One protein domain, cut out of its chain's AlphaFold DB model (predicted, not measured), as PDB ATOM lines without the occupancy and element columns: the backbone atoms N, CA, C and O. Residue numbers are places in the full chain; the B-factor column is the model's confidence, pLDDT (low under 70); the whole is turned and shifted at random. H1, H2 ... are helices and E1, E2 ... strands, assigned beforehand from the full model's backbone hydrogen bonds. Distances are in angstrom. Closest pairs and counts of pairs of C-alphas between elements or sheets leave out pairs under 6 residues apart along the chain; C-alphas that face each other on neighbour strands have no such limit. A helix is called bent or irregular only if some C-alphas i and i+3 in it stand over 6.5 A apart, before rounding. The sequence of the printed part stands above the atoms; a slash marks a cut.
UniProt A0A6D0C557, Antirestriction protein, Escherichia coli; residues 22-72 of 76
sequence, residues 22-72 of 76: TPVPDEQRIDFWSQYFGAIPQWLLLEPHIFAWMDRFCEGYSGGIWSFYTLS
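This is residues 22 to 72 of the 76 residues of the protein "Antirestriction protein" of Escherichia coli (UniProt A0A6D0C557). The chain makes a loose, open loop: short helix H1 turns a corner into the long helix H2, and from the far end of H2 a long link returns to strand E1, beside the first printed residues. The printed part has 51 residues, with H1, H2 and E1 in that order; under half are in named elements, and the class is mostly helix. It is loose, with a radius of gyration of the C-alphas of 12.5 A and spans of 32 by 25 by 20 A.

Start at residues 22 to 23, which pair antiparallel with residues 69 to 70 of E1, residues 69 to 71; E1 pairs with no named strand. Next comes H1, residues 32 to 37, which is apart from E1. H1 touches H2, residues 43 to 57, through residues 43 to 44 of H2 alone; the closest C-alphas, of Phe 37 and Trp 43, are 5.9 A apart. Their lines are about perpendicular, at 86 degrees. H2 and E1 are apart. Every O i to N i+4 pair is within hydrogen-bond range in H1, and 9 of 11 in H2.

Find C-alpha 32 at (134.762, 159.661, 170.820), where H1 begins. H2 runs 22.0 A to C-alpha 57 at (156.765, 147.668, 171.255); it is only just irregular, with C-alphas 44 and 47 6.9 A apart. E1 ends at C-alpha 71, (141.057, 163.710, 181.361).

The C-alphas farthest apart, of Ala 39 and Gly 60, are 33.5 A apart. The printed part has no cut; H1 to H2 is a tight link, H2 to E1 a long one of 11 residues. No printed residue is under 70 in pLDDT.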
ATOM      1  N   THR A  22     138.137 159.911 183.679       95.94
ATOM      2  CA  THR A  22     136.735 159.477 183.622       95.94
ATOM      3  C   THR A  22     136.549 158.479 182.478       95.94
ATOM      4  O   THR A  22     136.931 158.789 181.351       95.94
ATOM      5  N   PRO A  23     135.996 157.275 182.717       96.50
ATOM      6  CA  PRO A  23     135.717 156.326 181.642       96.50
ATOM      7  C   PRO A  23     134.583 156.827 180.743       96.50
ATOM      8  O   PRO A  23     133.574 157.341 181.228       96.50
ATOM      9  N   VAL A  24     134.727 156.626 179.434       95.69
ATOM     10  CA  VAL A  24     133.691 156.953 178.447       95.69
ATOM     11  C   VAL A  24     132.674 155.806 178.377       95.69
ATOM     12  O   VAL A  24     133.076 154.658 178.136       95.69
ATOM     13  N   PRO A  25     131.368 156.084 178.563       94.62
ATOM     14  CA  PRO A  25     130.315 155.082 178.428       94.62
ATOM     15  C   PRO A  25     130.277 154.460 177.030       94.62
ATOM     16  O   PRO A  25     130.510 155.144 176.034       94.62
ATOM     17  N   ASP A  26     129.909 153.182 176.946       92.69
ATOM     18  CA  ASP A  26     129.871 152.410 175.697       92.69
ATOM     19  C   ASP A  26     129.055 153.094 174.586       92.69
ATOM     20  O   ASP A  26     129.483 153.112 173.435       92.69
ATOM     21  N   GLU A  27     127.935 153.726 174.944       93.50
ATOM     22  CA  GLU A  27     127.048 154.453 174.024       93.50
ATOM     23  C   GLU A  27     127.733 155.642 173.329       93.50
ATOM     24  O   GLU A  27     127.365 155.994 172.212       93.50
ATOM     25  N   GLN A  28     128.742 156.246 173.966       92.62
ATOM     26  CA  GLN A  28     129.461 157.423 173.461       92.62
ATOM     27  C   GLN A  28     130.765 157.056 172.742       92.62
ATOM     28  O   GLN A  28     131.406 157.917 172.139       92.62
ATOM     29  N   ARG A  29     131.175 155.780 172.766       91.19
ATOM     30  CA  ARG A  29     132.448 155.345 172.166       91.19
ATOM     31  C   ARG A  29     132.514 155.582 170.661       91.19
ATOM     32  O   ARG A  29     133.597 155.830 170.146       91.19
ATOM     33  N   ILE A  30     131.378 155.518 169.965       91.00
ATOM     34  CA  ILE A  30     131.332 155.707 168.508       91.00
ATOM     35  C   ILE A  30     131.678 157.142 168.090       91.00
ATOM     36  O   ILE A  30     132.297 157.346 167.048       91.00
ATOM     37  N   ASP A  31     131.346 158.121 168.932       92.19
ATOM     38  CA  ASP A  31     131.567 159.542 168.661       92.19
ATOM     39  C   ASP A  31     132.870 160.067 169.278       92.19
ATOM     40  O   ASP A  31     133.283 161.189 168.992       92.19
ATOM     41  N   PHE A  32     133.563 159.256 170.084       93.50
ATOM     42  CA  PHE A  32     134.762 159.661 170.820       93.50
ATOM     43  C   PHE A  32     135.816 160.316 169.913       93.50
ATOM     44  O   PHE A  32     136.215 161.462 170.120       93.50
ATOM     45  N   TRP A  33     136.243 159.625 168.857       92.69
ATOM     46  CA  TRP A  33     137.298 160.138 167.985       92.69
ATOM     47  C   TRP A  33     136.904 161.440 167.278       92.69
ATOM     48  O   TRP A  33     137.716 162.362 167.185       92.69
ATOM     49  N   SER A  34     135.659 161.543 166.806       92.94
ATOM     50  CA  SER A  34     135.182 162.736 166.103       92.94
ATOM     51  C   SER A  34     135.014 163.923 167.057       92.94
ATOM     52  O   SER A  34     135.342 165.050 166.688       92.94
ATOM     53  N   GLN A  35     134.584 163.679 168.295       92.75
ATOM     54  CA  GLN A  35     134.389 164.708 169.311       92.75
ATOM     55  C   GLN A  35     135.714 165.289 169.821       92.75
ATOM     56  O   GLN A  35     135.833 166.508 169.941       92.75
ATOM     57  N   TYR A  36     136.707 164.443 170.107       93.12
ATOM     58  CA  TYR A  36     137.965 164.880 170.729       93.12
ATOM     59  C   TYR A  36     139.058 165.223 169.714       93.12
ATOM     60  O   TYR A  36     139.857 166.130 169.944       93.12
ATOM     61  N   PHE A  37     139.077 164.546 168.564       94.25
ATOM     62  CA  PHE A  37     140.149 164.675 167.575       94.25
ATOM     63  C   PHE A  37     139.651 165.091 166.188       94.25
ATOM     64  O   PHE A  37     140.466 165.265 165.285       94.25
ATOM     65  N   GLY A  38     138.346 165.318 165.997       93.19
ATOM     66  CA  GLY A  38     137.743 165.581 164.683       93.19
ATOM     67  C   GLY A  38     138.291 166.799 163.934       93.19
ATOM     68  O   GLY A  38     138.202 166.862 162.708       93.19
ATOM     69  N   ALA A  39     138.892 167.752 164.651       93.81
ATOM     70  CA  ALA A  39     139.549 168.919 164.066       93.81
ATOM     71  C   ALA A  39     140.939 168.611 163.471       93.81
ATOM     72  O   ALA A  39     141.474 169.420 162.709       93.81
ATOM     73  N   ILE A  40     141.538 167.465 163.806       93.12
ATOM     74  CA  ILE A  40     142.862 167.060 163.334       93.12
ATOM     75  C   ILE A  40     142.713 166.378 161.968       93.12
ATOM     76  O   ILE A  40     141.955 165.414 161.835       93.12
ATOM     77  N   PRO A  41     143.442 166.816 160.929       94.06
ATOM     78  CA  PRO A  41     143.458 166.107 159.658       94.06
ATOM     79  C   PRO A  41     143.835 164.639 159.857       94.06
ATOM     80  O   PRO A  41     144.783 164.331 160.570       94.06
ATOM     81  N   GLN A  42     143.114 163.737 159.189       92.12
ATOM     82  CA  GLN A  42     143.364 162.293 159.262       92.12
ATOM     83  C   GLN A  42     143.172 161.677 160.660       92.12
ATOM     84  O   GLN A  42     143.725 160.614 160.927       92.12
ATOM     85  N   TRP A  43     142.355 162.281 161.530       91.56
ATOM     86  CA  TRP A  43     142.056 161.735 162.860       91.56
ATOM     87  C   TRP A  43     141.576 160.271 162.841       91.56
ATOM     88  O   TRP A  43     141.881 159.524 163.764       91.56
ATOM     89  N   LEU A  44     140.917 159.814 161.765       89.81
ATOM     90  CA  LEU A  44     140.530 158.404 161.585       89.81
ATOM     91  C   LEU A  44     141.727 157.437 161.615       89.81
ATOM     92  O   LEU A  44     141.551 156.248 161.862       89.81
ATOM     93  N   LEU A  45     142.939 157.917 161.328       93.12
ATOM     94  CA  LEU A  45     144.145 157.096 161.321       93.12
ATOM     95  C   LEU A  45     144.791 156.969 162.703       93.12
ATOM     96  O   LEU A  45     145.719 156.171 162.830       93.12
ATOM     97  N   LEU A  46     144.336 157.711 163.719       91.25
ATOM     98  CA  LEU A  46     144.938 157.686 165.054       91.25
ATOM     99  C   LEU A  46     144.920 156.275 165.652       91.25
ATOM    100  O   LEU A  46     145.963 155.778 166.066       91.25
ATOM    101  N   GLU A  47     143.775 155.596 165.612       90.06
ATOM    102  CA  GLU A  47     143.641 154.230 166.126       90.06
ATOM    103  C   GLU A  47     144.561 153.226 165.395       90.06
ATOM    104  O   GLU A  47     145.378 152.583 166.065       90.06
ATOM    105  N   PRO A  48     144.560 153.131 164.046       90.75
ATOM    106  CA  PRO A  48     145.531 152.314 163.315       90.75
ATOM    107  C   PRO A  48     146.996 152.639 163.636       90.75
ATOM    108  O   PRO A  48     147.823 151.730 163.711       90.75
ATOM    109  N   HIS A  49     147.335 153.918 163.834       92.94
ATOM    110  CA  HIS A  49     148.698 154.313 164.190       92.94
ATOM    111  C   HIS A  49     149.087 153.807 165.576       92.94
ATOM    112  O   HIS A  49     150.203 153.317 165.739       92.94
ATOM    113  N   ILE A  50     148.190 153.891 166.559       91.19
ATOM    114  CA  ILE A  50     148.473 153.398 167.909       91.19
ATOM    115  C   ILE A  50     148.670 151.881 167.883       91.19
ATOM    116  O   ILE A  50     149.646 151.394 168.451       91.19
ATOM    117  N   PHE A  51     147.829 151.136 167.160       90.31
ATOM    118  CA  PHE A  51     148.028 149.695 166.991       90.31
ATOM    119  C   PHE A  51     149.378 149.356 166.347       90.31
ATOM    120  O   PHE A  51     150.100 148.503 166.859       90.31
ATOM    121  N   ALA A  52     149.756 150.054 165.271       91.62
ATOM    122  CA  ALA A  52     151.039 149.836 164.601       91.62
ATOM    123  C   ALA A  52     152.242 150.183 165.494       91.62
ATOM    124  O   ALA A  52     153.300 149.564 165.386       91.62
ATOM    125  N   TRP A  53     152.104 151.170 166.383       93.12
ATOM    126  CA  TRP A  53     153.122 151.463 167.390       93.12
ATOM    127  C   TRP A  53     153.200 150.371 168.457       93.12
ATOM    128  O   TRP A  53     154.301 149.941 168.791       93.12
ATOM    129  N   MET A  54     152.062 149.887 168.958       91.88
ATOM    130  CA  MET A  54     152.016 148.813 169.957       91.88
ATOM    131  C   MET A  54     152.617 147.503 169.437       91.88
ATOM    132  O   MET A  54     153.375 146.863 170.164       91.88
ATOM    133  N   ASP A  55     152.366 147.166 168.171       91.00
ATOM    134  CA  ASP A  55     152.977 146.026 167.473       91.00
ATOM    135  C   ASP A  55     154.517 146.107 167.462       91.00
ATOM    136  O   ASP A  55     155.218 145.117 167.658       91.00
ATOM    137  N   ARG A  56     155.077 147.320 167.347       91.69
ATOM    138  CA  ARG A  56     156.534 147.533 167.420       91.69
ATOM    139  C   ARG A  56     157.097 147.407 168.833       91.69
ATOM    140  O   ARG A  56     158.269 147.069 168.980       91.69
ATOM    141  N   PHE A  57     156.314 147.734 169.861       91.69
ATOM    142  CA  PHE A  57     156.765 147.668 171.255       91.69
ATOM    143  C   PHE A  57     156.665 146.262 171.846       91.69
ATOM    144  O   PHE A  57     157.397 145.943 172.783       91.69
ATOM    145  N   CYS A  58     155.765 145.430 171.327       90.44
ATOM    146  CA  CYS A  58     155.520 144.094 171.839       90.44
ATOM    147  C   CYS A  58     155.281 143.116 170.683       90.44
ATOM    148  O   CYS A  58     154.218 143.112 170.078       90.44
ATOM    149  N   GLU A  59     156.251 142.231 170.444       88.81
ATOM    150  CA  GLU A  59     156.209 141.211 169.381       88.81
ATOM    151  C   GLU A  59     155.019 140.238 169.517       88.81
ATOM    152  O   GLU A  59     154.559 139.661 168.538       88.81
ATOM    153  N   GLY A  60     154.498 140.056 170.736       91.25
ATOM    154  CA  GLY A  60     153.322 139.224 171.012       91.25
ATOM    155  C   GLY A  60     151.991 139.981 171.000       91.25
ATOM    156  O   GLY A  60     150.966 139.414 171.391       91.25
ATOM    157  N   TYR A  61     151.986 141.264 170.634       89.56
ATOM    158  CA  TYR A  61     150.774 142.069 170.636       89.56
ATOM    159  C   TYR A  61     149.857 141.669 169.479       89.56
ATOM    160  O   TYR A  61     150.233 141.693 168.317       89.56
ATOM    161  N   SER A  62     148.622 141.303 169.809       87.31
ATOM    162  CA  SER A  62     147.605 140.866 168.840       87.31
ATOM    163  C   SER A  62     146.369 141.769 168.848       87.31
ATOM    164  O   SER A  62     145.312 141.395 168.342       87.31
ATOM    165  N   GLY A  63     146.497 142.971 169.419       86.88
ATOM    166  CA  GLY A  63     145.385 143.895 169.624       86.88
ATOM    167  C   GLY A  63     144.725 143.747 170.997       86.88
ATOM    168  O   GLY A  63     145.345 143.319 171.972       86.88
ATOM    169  N   GLY A  64     143.457 144.153 171.081       87.81
ATOM    170  CA  GLY A  64     142.658 144.142 172.307       87.81
ATOM    171  C   GLY A  64     141.403 145.007 172.185       87.81
ATOM    172  O   GLY A  64     141.172 145.643 171.157       87.81
ATOM    173  N   ILE A  65     140.591 145.027 173.244       87.38
ATOM    174  CA  ILE A  65     139.425 145.914 173.353       87.38
ATOM    175  C   ILE A  65     139.881 147.247 173.946       87.38
ATOM    176  O   ILE A  65     140.580 147.271 174.959       87.38
ATOM    177  N   TRP A  66     139.460 148.346 173.326       86.94
ATOM    178  CA  TRP A  66     139.765 149.692 173.792       86.94
ATOM    179  C   TRP A  66     138.770 150.150 174.850       86.94
ATOM    180  O   TRP A  66     137.558 150.145 174.632       86.94
ATOM    181  N   SER A  67     139.310 150.604 175.976       92.38
ATOM    182  CA  SER A  67     138.584 151.428 176.935       92.38
ATOM    183  C   SER A  67     138.962 152.880 176.684       92.38
ATOM    184  O   SER A  67     140.142 153.222 176.684       92.38
ATOM    185  N   PHE A  68     137.960 153.723 176.465       93.62
ATOM    186  CA  PHE A  68     138.149 155.148 176.230       93.62
ATOM    187  C   PHE A  68     138.010 155.921 177.535       93.62
ATOM    188  O   PHE A  68     137.181 155.580 178.386       93.62
ATOM    189  N   TYR A  69     138.815 156.966 177.680       95.12
ATOM    190  CA  TYR A  69     138.862 157.787 178.879       95.12
ATOM    191  C   TYR A  69     138.972 159.258 178.501       95.12
ATOM    192  O   TYR A  69     139.461 159.599 177.432       95.12
ATOM    193  N   THR A  70     138.521 160.123 179.396       95.50
ATOM    194  CA  THR A  70     138.706 161.568 179.296       95.50
ATOM    195  C   THR A  70     139.454 162.051 180.522       95.50
ATOM    196  O   THR A  70     139.345 161.484 181.616       95.50
ATOM    197  N   LEU A  71     140.246 163.093 180.330       94.12
ATOM    198  CA  LEU A  71     141.057 163.710 181.361       94.12
ATOM    199  C   LEU A  71     140.436 165.043 181.769       94.12
ATOM    200  O   LEU A  71     139.927 165.785 180.926       94.12
ATOM    201  N   SER A  72     140.520 165.390 183.055       90.88
ATOM    202  CA  SER A  72     139.976 166.658 183.572       90.88
ATOM    203  C   SER A  72     140.536 167.902 182.878       90.88
ATOM    204  O   SER A  72     139.892 168.948 182.890       90.88
TER     205      SER A  72